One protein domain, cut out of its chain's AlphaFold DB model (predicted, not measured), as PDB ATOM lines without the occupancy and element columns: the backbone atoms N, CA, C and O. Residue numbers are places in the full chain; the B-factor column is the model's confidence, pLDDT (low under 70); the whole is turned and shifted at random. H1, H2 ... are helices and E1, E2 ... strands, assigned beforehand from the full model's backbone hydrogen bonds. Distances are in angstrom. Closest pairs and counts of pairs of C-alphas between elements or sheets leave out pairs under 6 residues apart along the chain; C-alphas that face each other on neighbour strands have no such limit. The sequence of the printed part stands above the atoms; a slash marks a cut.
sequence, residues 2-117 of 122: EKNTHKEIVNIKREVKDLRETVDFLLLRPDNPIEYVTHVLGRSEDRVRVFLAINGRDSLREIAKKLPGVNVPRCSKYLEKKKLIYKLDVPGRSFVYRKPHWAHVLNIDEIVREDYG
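What this domain is: This is residues 2 to 117 of the 122 residues of an uncharacterized protein of Candidatus Bathyarchaeota archaeon (UniProt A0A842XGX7). One long helix, H1, runs along one side of a flat body made of short helices crossing one another and a small two-stranded hairpin, E1 and E2. In the body H3 and H5 cross, H4 packs on H5, and the small helix H6 packs on H1 at residues 18 to 26. Residues 27 to 32, where the chain turns from H1 toward H2, stick out. The printed part has 116 residues, with seven named helices and two named strands in the order H1 H2 H3 H4 H5 E1 E2 H6 H7; the sheet, order E1 - E2, is antiparallel, and the class is mostly helix. The whole is compact, with a radius of gyration of the C-alphas of 14.9 A, and spans 49 by 38 by 20 A.

How they stand to each other: E1, residues 86 to 88, and E2, residues 96 to 98, form an antiparallel hairpin, with 134 degrees between their directions; N 88 and O 96 are 2.8 A apart and N 86 and O 98 2.9 A, both within hydrogen-bond range. The closest C-alphas of E1 and H5, residues 72 to 81, are those of Tyr 86 and Glu 80, 5.5 A apart. The closest C-alphas of E2 and H4, residues 60 to 66, are those of Val 96 and Leu 60, 6.9 A apart. H4 and H5 touch at Ala 64 and Val 72, their closest C-alphas, 5.7 A apart, at a steep tilt of 52 degrees, opposite ways. H5 touches H3, residues 45 to 53, about perpendicular at 80 degrees; the closest C-alphas, of Cys 75 and Arg 47, are 5.4 A apart. H3 and H7, residues 108 to 115, only just touch, with 3 pairs of C-alphas within 8 A, the closest being Leu 52 and Asp 109 at 6.1 A. H7 and H2, residues 33 to 41, also only just touch, with 3 such pairs, the closest being Ile 108 and Ile 34 at 6.9 A. H1, residues 2 to 28, touches H6, residues 101 to 105, with its residues 18 to 26 alone; the closest C-alphas, of Thr 22 and Trp 102, are 5.3 A apart. H1 is apart from H3, H4, H5 and H7, among others. In H2 to H7 every O i to N i+4 pair is within hydrogen-bond range; in H1 22 of 23 are.

Where its parts are: H1 begins at C-alpha 2 (-47.474, 66.468, 21.402) and is 38.5 A long. H5 is 14.1 A, H2 12.4 A, H3 12.1 A, H7 10.3 A and H4 9.9 A. H7 ends at C-alpha 115 (-67.552, 76.824, -20.624).

The domain as a whole: The C-alphas of Glu 2 and Gly 117, the two farthest apart, are 49.4 A apart. The printed part has no cut and no long link. Mean pLDDT of the printed part is 86.9; residues 2 to 4 and 28 to 31 are under 70.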
ATOM      1  N   GLU A   2     -46.770  65.162  21.448       54.12
ATOM      2  CA  GLU A   2     -47.474  66.468  21.402       54.12
ATOM      3  C   GLU A   2     -47.460  67.222  20.052       54.12
ATOM      4  O   GLU A   2     -48.416  67.921  19.717       54.12
ATOM      5  N   LYS A   3     -46.404  67.082  19.231       56.94
ATOM      6  CA  LYS A   3     -46.302  67.794  17.936       56.94
ATOM      7  C   LYS A   3     -47.346  67.358  16.897       56.94
ATOM      8  O   LYS A   3     -47.656  68.159  16.017       56.94
ATOM      9  N   ASN A   4     -47.863  66.126  16.968       65.56
ATOM     10  CA  ASN A   4     -48.871  65.644  16.012       65.56
ATOM     11  C   ASN A   4     -50.263  66.177  16.351       65.56
ATOM     12  O   ASN A   4     -50.918  66.734  15.474       65.56
ATOM     13  N   THR A   5     -50.645  66.152  17.629       75.12
ATOM     14  CA  THR A   5     -51.933  66.679  18.098       75.12
ATOM     15  C   THR A   5     -52.100  68.161  17.755       75.12
ATOM     16  O   THR A   5     -53.150  68.581  17.281       75.12
ATOM     17  N   HIS A   6     -51.047  68.975  17.914       71.38
ATOM     18  CA  HIS A   6     -51.114  70.394  17.549       71.38
ATOM     19  C   HIS A   6     -51.381  70.610  16.049       71.38
ATOM     20  O   HIS A   6     -52.183  71.467  15.678       71.38
ATOM     21  N   LYS A   7     -50.740  69.823  15.175       70.56
ATOM     22  CA  LYS A   7     -50.934  69.912  13.720       70.56
ATOM     23  C   LYS A   7     -52.329  69.458  13.300       70.56
ATOM     24  O   LYS A   7     -52.951  70.121  12.474       70.56
ATOM     25  N   GLU A   8     -52.829  68.380  13.896       73.19
ATOM     26  CA  GLU A   8     -54.199  67.903  13.686       73.19
ATOM     27  C   GLU A   8     -55.220  68.974  14.079       73.19
ATOM     28  O   GLU A   8     -56.094  69.307  13.283       73.19
ATOM     29  N   ILE A   9     -55.044  69.618  15.238       78.75
ATOM     30  CA  ILE A   9     -55.903  70.728  15.676       78.75
ATOM     31  C   ILE A   9     -55.857  71.899  14.685       78.75
ATOM     32  O   ILE A   9     -56.891  72.497  14.382       78.75
ATOM     33  N   VAL A  10     -54.678  72.255  14.166       76.31
ATOM     34  CA  VAL A  10     -54.542  73.325  13.161       76.31
ATOM     35  C   VAL A  10     -55.263  72.960  11.861       76.31
ATOM     36  O   VAL A  10     -55.926  73.823  11.282       76.31
ATOM     37  N   ASN A  11     -55.176  71.705  11.420       76.50
ATOM     38  CA  ASN A  11     -55.878  71.230  10.229       76.50
ATOM     39  C   ASN A  11     -57.396  71.262  10.420       76.50
ATOM     40  O   ASN A  11     -58.085  71.861   9.597       76.50
ATOM     41  N   ILE A  12     -57.901  70.755  11.548       80.25
ATOM     42  CA  ILE A  12     -59.331  70.808  11.882       80.25
ATOM     43  C   ILE A  12     -59.825  72.261  11.907       80.25
ATOM     44  O   ILE A  12     -60.849  72.582  11.311       80.25
ATOM     45  N   LYS A  13     -59.078  73.185  12.528       79.56
ATOM     46  CA  LYS A  13     -59.436  74.616  12.542       79.56
ATOM     47  C   LYS A  13     -59.529  75.214  11.136       79.56
ATOM     48  O   LYS A  13     -60.384  76.065  10.899       79.56
ATOM     49  N   ARG A  14     -58.658  74.798  10.210       77.94
ATOM     50  CA  ARG A  14     -58.703  75.236   8.806       77.94
ATOM     51  C   ARG A  14     -59.907  74.656   8.070       77.94
ATOM     52  O   ARG A  14     -60.547  75.398   7.340       77.94
ATOM     53  N   GLU A  15     -60.241  73.388   8.294       80.19
ATOM     54  CA  GLU A  15     -61.429  72.757   7.700       80.19
ATOM     55  C   GLU A  15     -62.725  73.395   8.199       80.19
ATOM     56  O   GLU A  15     -63.570  73.777   7.396       80.19
ATOM     57  N   VAL A  16     -62.854  73.615   9.510       83.88
ATOM     58  CA  VAL A  16     -64.007  74.326  10.088       83.88
ATOM     59  C   VAL A  16     -64.118  75.742   9.522       83.88
ATOM     60  O   VAL A  16     -65.219  76.221   9.254       83.88
ATOM     61  N   LYS A  17     -62.985  76.421   9.311       81.44
ATOM     62  CA  LYS A  17     -62.962  77.737   8.670       81.44
ATOM     63  C   LYS A  17     -63.426  77.674   7.209       81.44
ATOM     64  O   LYS A  17     -64.239  78.503   6.830       81.44
ATOM     65  N   ASP A  18     -62.956  76.709   6.421       79.50
ATOM     66  CA  ASP A  18     -63.376  76.512   5.020       79.50
ATOM     67  C   ASP A  18     -64.876  76.211   4.904       79.50
ATOM     68  O   ASP A  18     -65.553  76.757   4.035       79.50
ATOM     69  N   LEU A  19     -65.418  75.395   5.813       82.56
ATOM     70  CA  LEU A  19     -66.853  75.113   5.876       82.56
ATOM     71  C   LEU A  19     -67.661  76.365   6.217       82.56
ATOM     72  O   LEU A  19     -68.663  76.639   5.563       82.56
ATOM     73  N   ARG A  20     -67.209  77.156   7.196       82.06
ATOM     74  CA  ARG A  20     -67.841  78.442   7.522       82.06
ATOM     75  C   ARG A  20     -67.802  79.406   6.344       82.06
ATOM     76  O   ARG A  20     -68.842  79.916   5.962       82.06
ATOM     77  N   GLU A  21     -66.637  79.589   5.726       79.81
ATOM     78  CA  GLU A  21     -66.494  80.457   4.553       79.81
ATOM     79  C   GLU A  21     -67.335  79.959   3.370       79.81
ATOM     80  O   GLU A  21     -67.848  80.775   2.617       79.81
ATOM     81  N   THR A  22     -67.521  78.644   3.223       79.38
ATOM     82  CA  THR A  22     -68.426  78.044   2.232       79.38
ATOM     83  C   THR A  22     -69.884  78.391   2.518       79.38
ATOM     84  O   THR A  22     -70.579  78.840   1.613       79.38
ATOM     85  N   VAL A  23     -70.345  78.220   3.757       79.56
ATOM     86  CA  VAL A  23     -71.716  78.570   4.157       79.56
ATOM     87  C   VAL A  23     -71.959  80.066   3.981       79.56
ATOM     88  O   VAL A  23     -72.932  80.451   3.339       79.56
ATOM     89  N   ASP A  24     -71.044  80.903   4.469       75.50
ATOM     90  CA  ASP A  24     -71.122  82.355   4.318       75.50
ATOM     91  C   ASP A  24     -71.141  82.749   2.837       75.50
ATOM     92  O   ASP A  24     -71.924  83.596   2.421       75.50
ATOM     93  N   PHE A  25     -70.310  82.119   2.007       74.12
ATOM     94  CA  PHE A  25     -70.259  82.394   0.577       74.12
ATOM     95  C   PHE A  25     -71.550  81.989  -0.146       74.12
ATOM     96  O   PHE A  25     -72.022  82.751  -0.984       74.12
ATOM     97  N   LEU A  26     -72.132  80.833   0.183       75.25
ATOM     98  CA  LEU A  26     -73.371  80.348  -0.432       75.25
ATOM     99  C   LEU A  26     -74.619  81.106   0.045       75.25
ATOM    100  O   LEU A  26     -75.567  81.237  -0.722       75.25
ATOM    101  N   LEU A  27     -74.636  81.588   1.294       74.25
ATOM    102  CA  LEU A  27     -75.803  82.253   1.885       74.25
ATOM    103  C   LEU A  27     -75.773  83.782   1.778       74.25
ATOM    104  O   LEU A  27     -76.834  84.401   1.755       74.25
ATOM    105  N   LEU A  28     -74.588  84.403   1.776       66.88
ATOM    106  CA  LEU A  28     -74.444  85.855   1.958       66.88
ATOM    107  C   LEU A  28     -73.921  86.591   0.723       66.88
ATOM    108  O   LEU A  28     -73.860  87.822   0.750       66.88
ATOM    109  N   ARG A  29     -73.521  85.893  -0.349       65.62
ATOM    110  CA  ARG A  29     -73.147  86.582  -1.589       65.62
ATOM    111  C   ARG A  29     -74.360  86.805  -2.493       65.62
ATOM    112  O   ARG A  29     -75.058  85.845  -2.799       65.62
ATOM    113  N   PRO A  30     -74.572  88.045  -2.970       53.78
ATOM    114  CA  PRO A  30     -75.552  88.318  -4.017       53.78
ATOM    115  C   PRO A  30     -75.083  87.822  -5.396       53.78
ATOM    116  O   PRO A  30     -75.911  87.582  -6.270       53.78
ATOM    117  N   ASP A  31     -73.770  87.653  -5.585       67.69
ATOM    118  CA  ASP A  31     -73.165  87.300  -6.870       67.69
ATOM    119  C   ASP A  31     -73.159  85.780  -7.078       67.69
ATOM    120  O   ASP A  31     -72.752  85.027  -6.187       67.69
ATOM    121  N   ASN A  32     -73.536  85.325  -8.277       83.25
ATOM    122  CA  ASN A  32     -73.514  83.911  -8.638       83.25
ATOM    123  C   ASN A  32     -72.068  83.359  -8.548       83.25
ATOM    124  O   ASN A  32     -71.176  83.852  -9.249       83.25
ATOM    125  N   PRO A  33     -71.804  82.325  -7.724       82.94
ATOM    126  CA  PRO A  33     -70.499  81.671  -7.614       82.94
ATOM    127  C   PRO A  33     -69.850  81.290  -8.943       82.94
ATOM    128  O   PRO A  33     -68.632  81.400  -9.086       82.94
ATOM    129  N   ILE A  34     -70.663  80.854  -9.905       86.81
ATOM    130  CA  ILE A  34     -70.214  80.449 -11.235       86.81
ATOM    131  C   ILE A  34     -69.671  81.666 -11.977       86.81
ATOM    132  O   ILE A  34     -68.526  81.660 -12.417       86.81
ATOM    133  N   GLU A  35     -70.440  82.755 -12.017       88.31
ATOM    134  CA  GLU A  35     -70.032  84.005 -12.659       88.31
ATOM    135  C   GLU A  35     -68.739  84.557 -12.046       88.31
ATOM    136  O   GLU A  35     -67.837  84.994 -12.765       88.31
ATOM    137  N   TYR A  36     -68.591  84.464 -10.718       89.19
ATOM    138  CA  TYR A  36     -67.348  84.835 -10.049       89.19
ATOM    139  C   TYR A  36     -66.152  84.006 -10.541       89.19
ATOM    140  O   TYR A  36     -65.089  84.569 -10.821       89.19
ATOM    141  N   VAL A  37     -66.304  82.683 -10.660       92.19
ATOM    142  CA  VAL A  37     -65.248  81.800 -11.175       92.19
ATOM    143  C   VAL A  37     -64.920  82.150 -12.620       92.19
ATOM    144  O   VAL A  37     -63.753  82.417 -12.915       92.19
ATOM    145  N   THR A  38     -65.922  82.231 -13.494       90.00
ATOM    146  CA  THR A  38     -65.748  82.547 -14.918       90.00
ATOM    147  C   THR A  38     -65.080  83.913 -15.102       90.00
ATOM    148  O   THR A  38     -64.146  84.048 -15.894       90.00
ATOM    149  N   HIS A  39     -65.439  84.917 -14.296       91.50
ATOM    150  CA  HIS A  39     -64.776  86.224 -14.294       91.50
ATOM    151  C   HIS A  39     -63.301  86.138 -13.863       91.50
ATOM    152  O   HIS A  39     -62.419  86.747 -14.477       91.50
ATOM    153  N   VAL A  40     -63.003  85.385 -12.799       91.88
ATOM    154  CA  VAL A  40     -61.634  85.224 -12.287       91.88
ATOM    155  C   VAL A  40     -60.752  84.426 -13.248       91.88
ATOM    156  O   VAL A  40     -59.566  84.745 -13.380       91.88
ATOM    157  N   LEU A  41     -61.284  83.405 -13.916       94.25
ATOM    158  CA  LEU A  41     -60.552  82.634 -14.921       94.25
ATOM    159  C   LEU A  41     -60.369  83.456 -16.207       94.25
ATOM    160  O   LEU A  41     -59.249  83.562 -16.724       94.25
ATOM    161  N   GLY A  42     -61.420  84.147 -16.652       90.94
ATOM    162  CA  GLY A  42     -61.419  84.995 -17.842       90.94
ATOM    163  C   GLY A  42     -60.951  84.230 -19.082       90.94
ATOM    164  O   GLY A  42     -61.143  83.030 -19.195       90.94
ATOM    165  N   ARG A  43     -60.261  84.884 -20.018       89.62
ATOM    166  CA  ARG A  43     -59.779  84.231 -21.257       89.62
ATOM    167  C   ARG A  43     -58.452  83.473 -21.113       89.62
ATOM    168  O   ARG A  43     -57.723  83.307 -22.079       89.62
ATOM    169  N   SER A  44     -58.056  83.116 -19.895       93.81
ATOM    170  CA  SER A  44     -56.717  82.586 -19.637       93.81
ATOM    171  C   SER A  44     -56.736  81.072 -19.534       93.81
ATOM    172  O   SER A  44     -56.939  80.533 -18.449       93.81
ATOM    173  N   GLU A  45     -56.418  80.402 -20.637       92.88
ATOM    174  CA  GLU A  45     -56.321  78.938 -20.703       92.88
ATOM    175  C   GLU A  45     -55.377  78.369 -19.635       92.88
ATOM    176  O   GLU A  45     -55.735  77.434 -18.927       92.88
ATOM    177  N   ASP A  46     -54.220  78.998 -19.408       95.25
ATOM    178  CA  ASP A  46     -53.291  78.612 -18.338       95.25
ATOM    179  C   ASP A  46     -53.944  78.592 -16.945       95.25
ATOM    180  O   ASP A  46     -53.711  77.675 -16.154       95.25
ATOM    181  N   ARG A  47     -54.779  79.594 -16.630       95.94
ATOM    182  CA  ARG A  47     -55.480  79.663 -15.340       95.94
ATOM    183  C   ARG A  47     -56.528  78.569 -15.232       95.94
ATOM    184  O   ARG A  47     -56.633  77.971 -14.167       95.94
ATOM    185  N   VAL A  48     -57.253  78.305 -16.314       96.25
ATOM    186  CA  VAL A  48     -58.260  77.240 -16.389       96.25
ATOM    187  C   VAL A  48     -57.601  75.880 -16.183       96.25
ATOM    188  O   VAL A  48     -57.979  75.149 -15.273       96.25
ATOM    189  N   ARG A  49     -56.537  75.581 -16.936       95.81
ATOM    190  CA  ARG A  49     -55.780  74.324 -16.825       95.81
ATOM    191  C   ARG A  49     -55.235  74.115 -15.415       95.81
ATOM    192  O   ARG A  49     -55.371  73.029 -14.857       95.81
ATOM    193  N   VAL A  50     -54.654  75.153 -14.808       97.00
ATOM    194  CA  VAL A  50     -54.149  75.077 -13.427       97.00
ATOM    195  C   VAL A  50     -55.279  74.900 -12.422       97.00
ATOM    196  O   VAL A  50     -55.139  74.096 -11.505       97.00
ATOM    197  N   PHE A  51     -56.387  75.624 -12.576       96.69
ATOM    198  CA  PHE A  51     -57.550  75.479 -11.708       96.69
ATOM    199  C   PHE A  51     -58.096  74.047 -11.765       96.69
ATOM    200  O   PHE A  51     -58.212  73.407 -10.722       96.69
ATOM    201  N   LEU A  52     -58.327  73.499 -12.960       95.56
ATOM    202  CA  LEU A  52     -58.824  72.134 -13.145       95.56
ATOM    203  C   LEU A  52     -57.850  71.068 -12.615       95.56
ATOM    204  O   LEU A  52     -58.289  70.098 -12.006       95.56
ATOM    205  N   ALA A  53     -56.535  71.273 -12.742       95.94
ATOM    206  CA  ALA A  53     -55.531  70.334 -12.235       95.94
ATOM    207  C   ALA A  53     -55.412  70.292 -10.695       95.94
ATOM    208  O   ALA A  53     -54.817  69.362 -10.144       95.94
ATOM    209  N   ILE A  54     -55.949  71.282  -9.975       95.31
ATOM    210  CA  ILE A  54     -55.888  71.343  -8.509       95.31
ATOM    211  C   ILE A  54     -56.930  70.407  -7.886       95.31
ATOM    212  O   ILE A  54     -58.137  70.613  -8.014       95.31
ATOM    213  N   ASN A  55     -56.446  69.402  -7.152       89.44
ATOM    214  CA  ASN A  55     -57.246  68.275  -6.651       89.44
ATOM    215  C   ASN A  55     -57.041  67.961  -5.151       89.44
ATOM    216  O   ASN A  55     -57.543  66.957  -4.654       89.44
ATOM    217  N   GLY A  56     -56.262  68.767  -4.423       89.44
ATOM    218  CA  GLY A  56     -55.946  68.528  -3.009       89.44
ATOM    219  C   GLY A  56     -54.911  67.434  -2.741       89.44
ATOM    220  O   GLY A  56     -54.620  67.147  -1.579       89.44
ATOM    221  N   ARG A  57     -54.328  66.829  -3.779       89.56
ATOM    222  CA  ARG A  57     -53.365  65.723  -3.664       89.56
ATOM    223  C   ARG A  57     -51.979  66.086  -4.169       89.56
ATOM    224  O   ARG A  57     -51.011  65.632  -3.567       89.56
ATOM    225  N   ASP A  58     -51.908  66.915  -5.205       92.19
ATOM    226  CA  ASP A  58     -50.662  67.294  -5.866       92.19
ATOM    227  C   ASP A  58     -50.087  68.622  -5.337       92.19
ATOM    228  O   ASP A  58     -50.798  69.589  -5.037       92.19
ATOM    229  N   SER A  59     -48.762  68.686  -5.261       94.00
ATOM    230  CA  SER A  59     -47.997  69.921  -5.091       94.00
ATOM    231  C   SER A  59     -47.920  70.717  -6.398       94.00
ATOM    232  O   SER A  59     -48.092  70.176  -7.490       94.00
ATOM    233  N   LEU A  60     -47.556  72.006  -6.324       93.88
ATOM    234  CA  LEU A  60     -47.369  72.823  -7.537       93.88
ATOM    235  C   LEU A  60     -46.335  72.237  -8.500       93.88
ATOM    236  O   LEU A  60     -46.459  72.406  -9.709       93.88
ATOM    237  N   ARG A  61     -45.317  71.545  -7.973       93.50
ATOM    238  CA  ARG A  61     -44.290  70.900  -8.795       93.50
ATOM    239  C   ARG A  61     -44.868  69.734  -9.589       93.50
ATOM    240  O   ARG A  61     -44.502  69.555 -10.743       93.50
ATOM    241  N   GLU A  62     -45.742  68.945  -8.979       94.75
ATOM    242  CA  GLU A  62     -46.416  67.823  -9.640       94.75
ATOM    243  C   GLU A  62     -47.439  68.323 -10.662       94.75
ATOM    244  O   GLU A  62     -47.462  67.825 -11.783       94.75
ATOM    245  N   ILE A  63     -48.193  69.376 -10.332       95.25
ATOM    246  CA  ILE A  63     -49.111  70.031 -11.276       95.25
ATOM    247  C   ILE A  63     -48.340  70.588 -12.483       95.25
ATOM    248  O   ILE A  63     -48.737  70.363 -13.622       95.25
ATOM    249  N   ALA A  64     -47.199  71.247 -12.263       95.19
ATOM    250  CA  ALA A  64     -46.362  71.772 -13.346       95.19
ATOM    251  C   ALA A  64     -45.815  70.680 -14.277       95.19
ATOM    252  O   ALA A  64     -45.674  70.921 -15.470       95.19
ATOM    253  N   LYS A  65     -45.549  69.471 -13.762       95.56
ATOM    254  CA  LYS A  65     -45.157  68.330 -14.606       95.56
ATOM    255  C   LYS A  65     -46.298  67.859 -15.513       95.56
ATOM    256  O   LYS A  65     -46.028  67.447 -16.632       95.56
ATOM    257  N   LYS A  66     -47.546  67.920 -15.038       94.06
ATOM    258  CA  LYS A  66     -48.747  67.549 -15.811       94.06
ATOM    259  C   LYS A  66     -49.136  68.614 -16.842       94.06
ATOM    260  O   LYS A  66     -49.807  68.304 -17.817       94.06
ATOM    261  N   LEU A  67     -48.717  69.862 -16.629       94.81
ATOM    262  CA  LEU A  67     -49.050  71.013 -17.469       94.81
ATOM    263  C   LEU A  67     -47.785  71.647 -18.078       94.81
ATOM    264  O   LEU A  67     -47.423  72.771 -17.710       94.81
ATOM    265  N   PRO A  68     -47.088  70.955 -18.999       92.00
ATOM    266  CA  PRO A  68     -45.902  71.511 -19.639       92.00
ATOM    267  C   PRO A  68     -46.244  72.808 -20.387       92.00
ATOM    268  O   PRO A  68     -47.301  72.927 -21.009       92.00
ATOM    269  N   GLY A  69     -45.351  73.797 -20.291       91.75
ATOM    270  CA  GLY A  69     -45.525  75.124 -20.893       91.75
ATOM    271  C   GLY A  69     -46.356  76.116 -20.069       91.75
ATOM    272  O   GLY A  69     -46.315  77.306 -20.362       91.75
ATOM    273  N   VAL A  70     -47.039  75.675 -19.005       95.50
ATOM    274  CA  VAL A  70     -47.876  76.547 -18.165       95.50
ATOM    275  C   VAL A  70     -47.087  77.101 -16.979       95.50
ATOM    276  O   VAL A  70     -46.436  76.362 -16.234       95.50
ATOM    277  N   ASN A  71     -47.198  78.408 -16.719       95.50
ATOM    278  CA  ASN A  71     -46.610  79.018 -15.520       95.50
ATOM    279  C   ASN A  71     -47.488  78.769 -14.279       95.50
ATOM    280  O   ASN A  71     -48.183  79.663 -13.779       95.50
ATOM    281  N   VAL A  72     -47.444  77.531 -13.778       96.44
ATOM    282  CA  VAL A  72     -48.243  77.075 -12.630       96.44
ATOM    283  C   VAL A  72     -48.058  77.963 -11.394       96.44
ATOM    284  O   VAL A  72     -49.070  78.419 -10.864       96.44
ATOM    285  N   PRO A  73     -46.832  78.317 -10.945       95.06
ATOM    286  CA  PRO A  73     -46.670  79.150  -9.752       95.06
ATOM    287  C   PRO A  73     -47.362  80.515  -9.857       95.06
ATOM    288  O   PRO A  73     -47.978  80.976  -8.891       95.06
ATOM    289  N   ARG A  74     -47.294  81.165 -11.028       96.00
ATOM    290  CA  ARG A  74     -47.955  82.456 -11.256       96.00
ATOM    291  C   ARG A  74     -49.477  82.315 -11.228       96.00
ATOM    292  O   ARG A  74     -50.138  83.122 -10.572       96.00
ATOM    293  N   CYS A  75     -50.019  81.303 -11.902       96.56
ATOM    294  CA  CYS A  75     -51.460  81.051 -11.937       96.56
ATOM    295  C   CYS A  75     -52.003  80.706 -10.548       96.56
ATOM    296  O   CYS A  75     -52.966  81.322 -10.100       96.56
ATOM    297  N   SER A  76     -51.339  79.808  -9.818       95.94
ATOM    298  CA  SER A  76     -51.746  79.429  -8.464       95.94
ATOM    299  C   SER A  76     -51.722  80.617  -7.504       95.94
ATOM    300  O   SER A  76     -52.684  80.817  -6.769       95.94
ATOM    301  N   LYS A  77     -50.699  81.484  -7.559       96.00
ATOM    302  CA  LYS A  77     -50.654  82.703  -6.732       96.00
ATOM    303  C   LYS A  77     -51.844  83.633  -7.003       96.00
ATOM    304  O   LYS A  77     -52.374  84.252  -6.080       96.00
ATOM    305  N   TYR A  78     -52.263  83.747  -8.264       96.12
ATOM    306  CA  TYR A  78     -53.429  84.546  -8.636       96.12
ATOM    307  C   TYR A  78     -54.736  83.926  -8.120       96.12
ATOM    308  O   TYR A  78     -55.529  84.622  -7.486       96.12
ATOM    309  N   LEU A  79     -54.934  82.623  -8.340       95.81
ATOM    310  CA  LEU A  79     -56.122  81.888  -7.889       95.81
ATOM    311  C   LEU A  79     -56.249  81.887  -6.356       95.81
ATOM    312  O   LEU A  79     -57.346  82.071  -5.830       95.81
ATOM    313  N   GLU A  80     -55.129  81.763  -5.639       94.00
ATOM    314  CA  GLU A  80     -55.076  81.834  -4.173       94.00
ATOM    315  C   GLU A  80     -55.475  83.228  -3.671       94.00
ATOM    316  O   GLU A  80     -56.332  83.353  -2.799       94.00
ATOM    317  N   LYS A  81     -54.953  84.301  -4.289       92.81
ATOM    318  CA  LYS A  81     -55.358  85.686  -3.969       92.81
ATOM    319  C   LYS A  81     -56.862  85.910  -4.172       92.81
ATOM    320  O   LYS A  81     -57.465  86.715  -3.466       92.81
ATOM    321  N   LYS A  82     -57.463  85.212  -5.138       91.56
ATOM    322  CA  LYS A  82     -58.899  85.255  -5.445       91.56
ATOM    323  C   LYS A  82     -59.728  84.251  -4.639       91.56
ATOM    324  O   LYS A  82     -60.932  84.164  -4.864       91.56
ATOM    325  N   LYS A  83     -59.117  83.535  -3.687       89.69
ATOM    326  CA  LYS A  83     -59.768  82.529  -2.833       89.69
ATOM    327  C   LYS A  83     -60.452  81.395  -3.615       89.69
ATOM    328  O   LYS A  83     -61.391  80.789  -3.114       89.69
ATOM    329  N   LEU A  84     -59.986  81.106  -4.831       91.81
ATOM    330  CA  LEU A  84     -60.463  79.955  -5.610       91.81
ATOM    331  C   LEU A  84     -59.697  78.673  -5.290       91.81
ATOM    332  O   LEU A  84     -60.165  77.584  -5.601       91.81
ATOM    333  N   ILE A  85     -58.524  78.802  -4.671       93.44
ATOM    334  CA  ILE A  85     -57.718  77.689  -4.174       93.44
ATOM    335  C   ILE A  85     -57.041  78.097  -2.869       93.44
ATOM    336  O   ILE A  85     -56.888  79.288  -2.588       93.44
ATOM    337  N   TYR A  86     -56.554  77.123  -2.113       90.44
ATOM    338  CA  TYR A  86     -55.698  77.368  -0.960       90.44
ATOM    339  C   TYR A  86     -54.703  76.247  -0.729       90.44
ATOM    340  O   TYR A  86     -54.835  75.117  -1.204       90.44
ATOM    341  N   LYS A  87     -53.687  76.613   0.041       90.50
ATOM    342  CA  LYS A  87     -52.548  75.793   0.394       90.50
ATOM    343  C   LYS A  87     -52.848  74.934   1.622       90.50
ATOM    344  O   LYS A  87     -53.223  75.442   2.678       90.50
ATOM    345  N   LEU A  88     -52.617  73.635   1.494       86.12
ATOM    346  CA  LEU A  88     -52.688  72.658   2.569       86.12
ATOM    347  C   LEU A  88     -51.295  72.194   2.974       86.12
ATOM    348  O   LEU A  88     -50.468  71.826   2.134       86.12
ATOM    349  N   ASP A  89     -51.069  72.187   4.283       84.44
ATOM    350  CA  ASP A  89     -49.896  71.573   4.892       84.44
ATOM    351  C   ASP A  89     -50.150  70.078   5.048       84.44
ATOM    352  O   ASP A  89     -51.175  69.676   5.604       84.44
ATOM    353  N   VAL A  90     -49.239  69.264   4.524       80.50
ATOM    354  CA  VAL A  90     -49.344  67.814   4.622       80.50
ATOM    355  C   VAL A  90     -48.057  67.273   5.232       80.50
ATOM    356  O   VAL A  90     -46.978  67.510   4.682       80.50
ATOM    357  N   PRO A  91     -48.150  66.546   6.362       77.62
ATOM    358  CA  PRO A  91     -46.980  66.035   7.056       77.62
ATOM    359  C   PRO A  91     -46.059  65.235   6.133       77.62
ATOM    360  O   PRO A  91     -46.498  64.328   5.431       77.62
ATOM    361  N   GLY A  92     -44.769  65.573   6.151       77.88
ATOM    362  CA  GLY A  92     -43.743  64.834   5.415       77.88
ATOM    363  C   GLY A  92     -43.698  65.100   3.908       77.88
ATOM    364  O   GLY A  92     -42.922  64.442   3.223       77.88
ATOM    365  N   ARG A  93     -44.472  66.058   3.376       79.06
ATOM    366  CA  ARG A  93     -44.419  66.420   1.952       79.06
ATOM    367  C   ARG A  93     -44.504  67.924   1.702       79.06
ATOM    368  O   ARG A  93     -44.762  68.720   2.601       79.06
ATOM    369  N   SER A  94     -44.265  68.308   0.448       81.75
ATOM    370  CA  SER A  94     -44.506  69.677  -0.012       81.75
ATOM    371  C   SER A  94     -45.990  70.021   0.094       81.75
ATOM    372  O   SER A  94     -46.854  69.153  -0.024       81.75
ATOM    373  N   PHE A  95     -46.284  71.306   0.280       88.12
ATOM    374  CA  PHE A  95     -47.659  71.785   0.314       88.12
ATOM    375  C   PHE A  95     -48.427  71.397  -0.942       88.12
ATOM    376  O   PHE A  95     -47.900  71.471  -2.057       88.12
ATOM    377  N   VAL A  96     -49.693  71.059  -0.742       91.12
ATOM    378  CA  VAL A  96     -50.624  70.772  -1.832       91.12
ATOM    379  C   VAL A  96     -51.679  71.844  -1.904       91.12
ATOM    380  O   VAL A  96     -51.872  72.601  -0.955       91.12
ATOM    381  N   TYR A  97     -52.341  71.931  -3.043       92.00
ATOM    382  CA  TYR A  97     -53.367  72.934  -3.265       92.00
ATOM    383  C   TYR A  97     -54.706  72.243  -3.438       92.00
ATOM    384  O   TYR A  97     -54.782  71.200  -4.087       92.00
ATOM    385  N   ARG A  98     -55.759  72.820  -2.857       92.31
ATOM    386  CA  ARG A  98     -57.141  72.365  -3.048       92.31
ATOM    387  C   ARG A  98     -58.070  73.529  -3.339       92.31
ATOM    388  O   ARG A  98     -57.736  74.681  -3.057       92.31
ATOM    389  N   LYS A  99     -59.233  73.196  -3.885       92.81
ATOM    390  CA  LYS A  99     -60.354  74.113  -4.064       92.81
ATOM    391  C   LYS A  99     -61.168  74.212  -2.762       92.81
ATOM    392  O   LYS A  99     -61.108  73.296  -1.930       92.81
ATOM    393  N   PRO A 100     -61.897  75.319  -2.556       90.31
ATOM    394  CA  PRO A 100     -62.852  75.445  -1.464       90.31
ATOM    395  C   PRO A 100     -64.018  74.488  -1.611       90.31
ATOM    396  O   PRO A 100     -64.364  74.066  -2.714       90.31
ATOM    397  N   HIS A 101     -64.619  74.138  -0.475       87.88
ATOM    398  CA  HIS A 101     -65.659  73.120  -0.437       87.88
ATOM    399  C   HIS A 101     -66.861  73.471  -1.325       87.88
ATOM    400  O   HIS A 101     -67.344  72.609  -2.057       87.88
ATOM    401  N   TRP A 102     -67.278  74.743  -1.362       87.81
ATOM    402  CA  TRP A 102     -68.360  75.193  -2.247       87.81
ATOM    403  C   TRP A 102     -68.098  74.899  -3.729       87.81
ATOM    404  O   TRP A 102     -69.040  74.610  -4.457       87.81
ATOM    405  N   ALA A 103     -66.839  74.926  -4.185       89.31
ATOM    406  CA  ALA A 103     -66.521  74.661  -5.586       89.31
ATOM    407  C   ALA A 103     -66.781  73.194  -5.958       89.31
ATOM    408  O   ALA A 103     -67.170  72.898  -7.084       89.31
ATOM    409  N   HIS A 104     -66.616  72.284  -4.996       87.31
ATOM    410  CA  HIS A 104     -66.989  70.881  -5.154       87.31
ATOM    411  C   HIS A 104     -68.507  70.690  -5.091       87.31
ATOM    412  O   HIS A 104     -69.063  70.002  -5.939       87.31
ATOM    413  N   VAL A 105     -69.180  71.328  -4.126       86.12
ATOM    414  CA  VAL A 105     -70.644  71.239  -3.958       86.12
ATOM    415  C   VAL A 105     -71.387  71.745  -5.196       86.12
ATOM    416  O   VAL A 105     -72.374  71.145  -5.605       86.12
ATOM    417  N   LEU A 106     -70.897  72.822  -5.811       88.06
ATOM    418  CA  LEU A 106     -71.488  73.417  -7.011       88.06
ATOM    419  C   LEU A 106     -70.967  72.810  -8.322       88.06
ATOM    420  O   LEU A 106     -71.266  73.338  -9.386       88.06
ATOM    421  N   ASN A 107     -70.169  71.741  -8.256       90.62
ATOM    422  CA  ASN A 107     -69.580  71.075  -9.418       90.62
ATOM    423  C   ASN A 107     -68.865  72.034 -10.398       90.62
ATOM    424  O   ASN A 107     -68.956  71.894 -11.616       90.62
ATOM    425  N   ILE A 108     -68.141  73.021  -9.859       93.06
ATOM    426  CA  ILE A 108     -67.517  74.103 -10.640       93.06
ATOM    427  C   ILE A 108     -66.537  73.570 -11.684       93.06
ATOM    428  O   ILE A 108     -66.411  74.157 -12.751       93.06
ATOM    429  N   ASP A 109     -65.841  72.469 -11.396       93.12
ATOM    430  CA  ASP A 109     -64.903  71.873 -12.351       93.12
ATOM    431  C   ASP A 109     -65.595  71.460 -13.649       93.12
ATOM    432  O   ASP A 109     -65.020  71.652 -14.714       93.12
ATOM    433  N   GLU A 110     -66.816  70.928 -13.569       92.88
ATOM    434  CA  GLU A 110     -67.561  70.516 -14.757       92.88
ATOM    435  C   GLU A 110     -68.055  71.717 -15.552       92.88
ATOM    436  O   GLU A 110     -67.840  71.790 -16.756       92.88
ATOM    437  N   ILE A 111     -68.585  72.724 -14.861       91.94
ATOM    438  CA  ILE A 111     -69.028  73.970 -15.492       91.94
ATOM    439  C   ILE A 111     -67.858  74.657 -16.207       91.94
ATOM    440  O   ILE A 111     -67.979  75.099 -17.343       91.94
ATOM    441  N   VAL A 112     -66.683  74.699 -15.571       92.88
ATOM    442  CA  VAL A 112     -65.470  75.254 -16.183       92.88
ATOM    443  C   VAL A 112     -64.991  74.402 -17.362       92.88
ATOM    444  O   VAL A 112     -64.424  74.945 -18.304       92.88
ATOM    445  N   ARG A 113     -65.184  73.080 -17.354       93.06
ATOM    446  CA  ARG A 113     -64.874  72.258 -18.532       93.06
ATOM    447  C   ARG A 113     -65.798  72.589 -19.697       93.06
ATOM    448  O   ARG A 113     -65.299  72.819 -20.796       93.06
ATOM    449  N   GLU A 114     -67.100  72.668 -19.447       91.56
ATOM    450  CA  GLU A 114     -68.112  72.996 -20.454       91.56
ATOM    451  C   GLU A 114     -67.887  74.393 -21.054       91.56
ATOM    452  O   GLU A 114     -67.750  74.520 -22.272       91.56
ATOM    453  N   ASP A 115     -67.742  75.422 -20.210       89.44
ATOM    454  CA  ASP A 115     -67.552  76.824 -20.624       89.44
ATOM    455  C   ASP A 115     -66.321  77.023 -21.521       89.44
ATOM    456  O   ASP A 115     -66.294  77.912 -22.377       89.44
ATOM    457  N   TYR A 116     -65.281  76.213 -21.315       89.56
ATOM    458  CA  TYR A 116     -64.016  76.311 -22.043       89.56
ATOM    459  C   TYR A 116     -63.833  75.206 -23.091       89.56
ATOM    460  O   TYR A 116     -62.763  75.123 -23.693       89.56
ATOM    461  N   GLY A 117     -64.850  74.371 -23.329       88.50
ATOM    462  CA  GLY A 117     -64.806  73.295 -24.324       88.50
ATOM    463  C   GLY A 117     -63.752  72.220 -24.041       88.50
ATOM    464  O   GLY A 117     -63.231  71.608 -24.973       88.50
TER     465      GLY A 117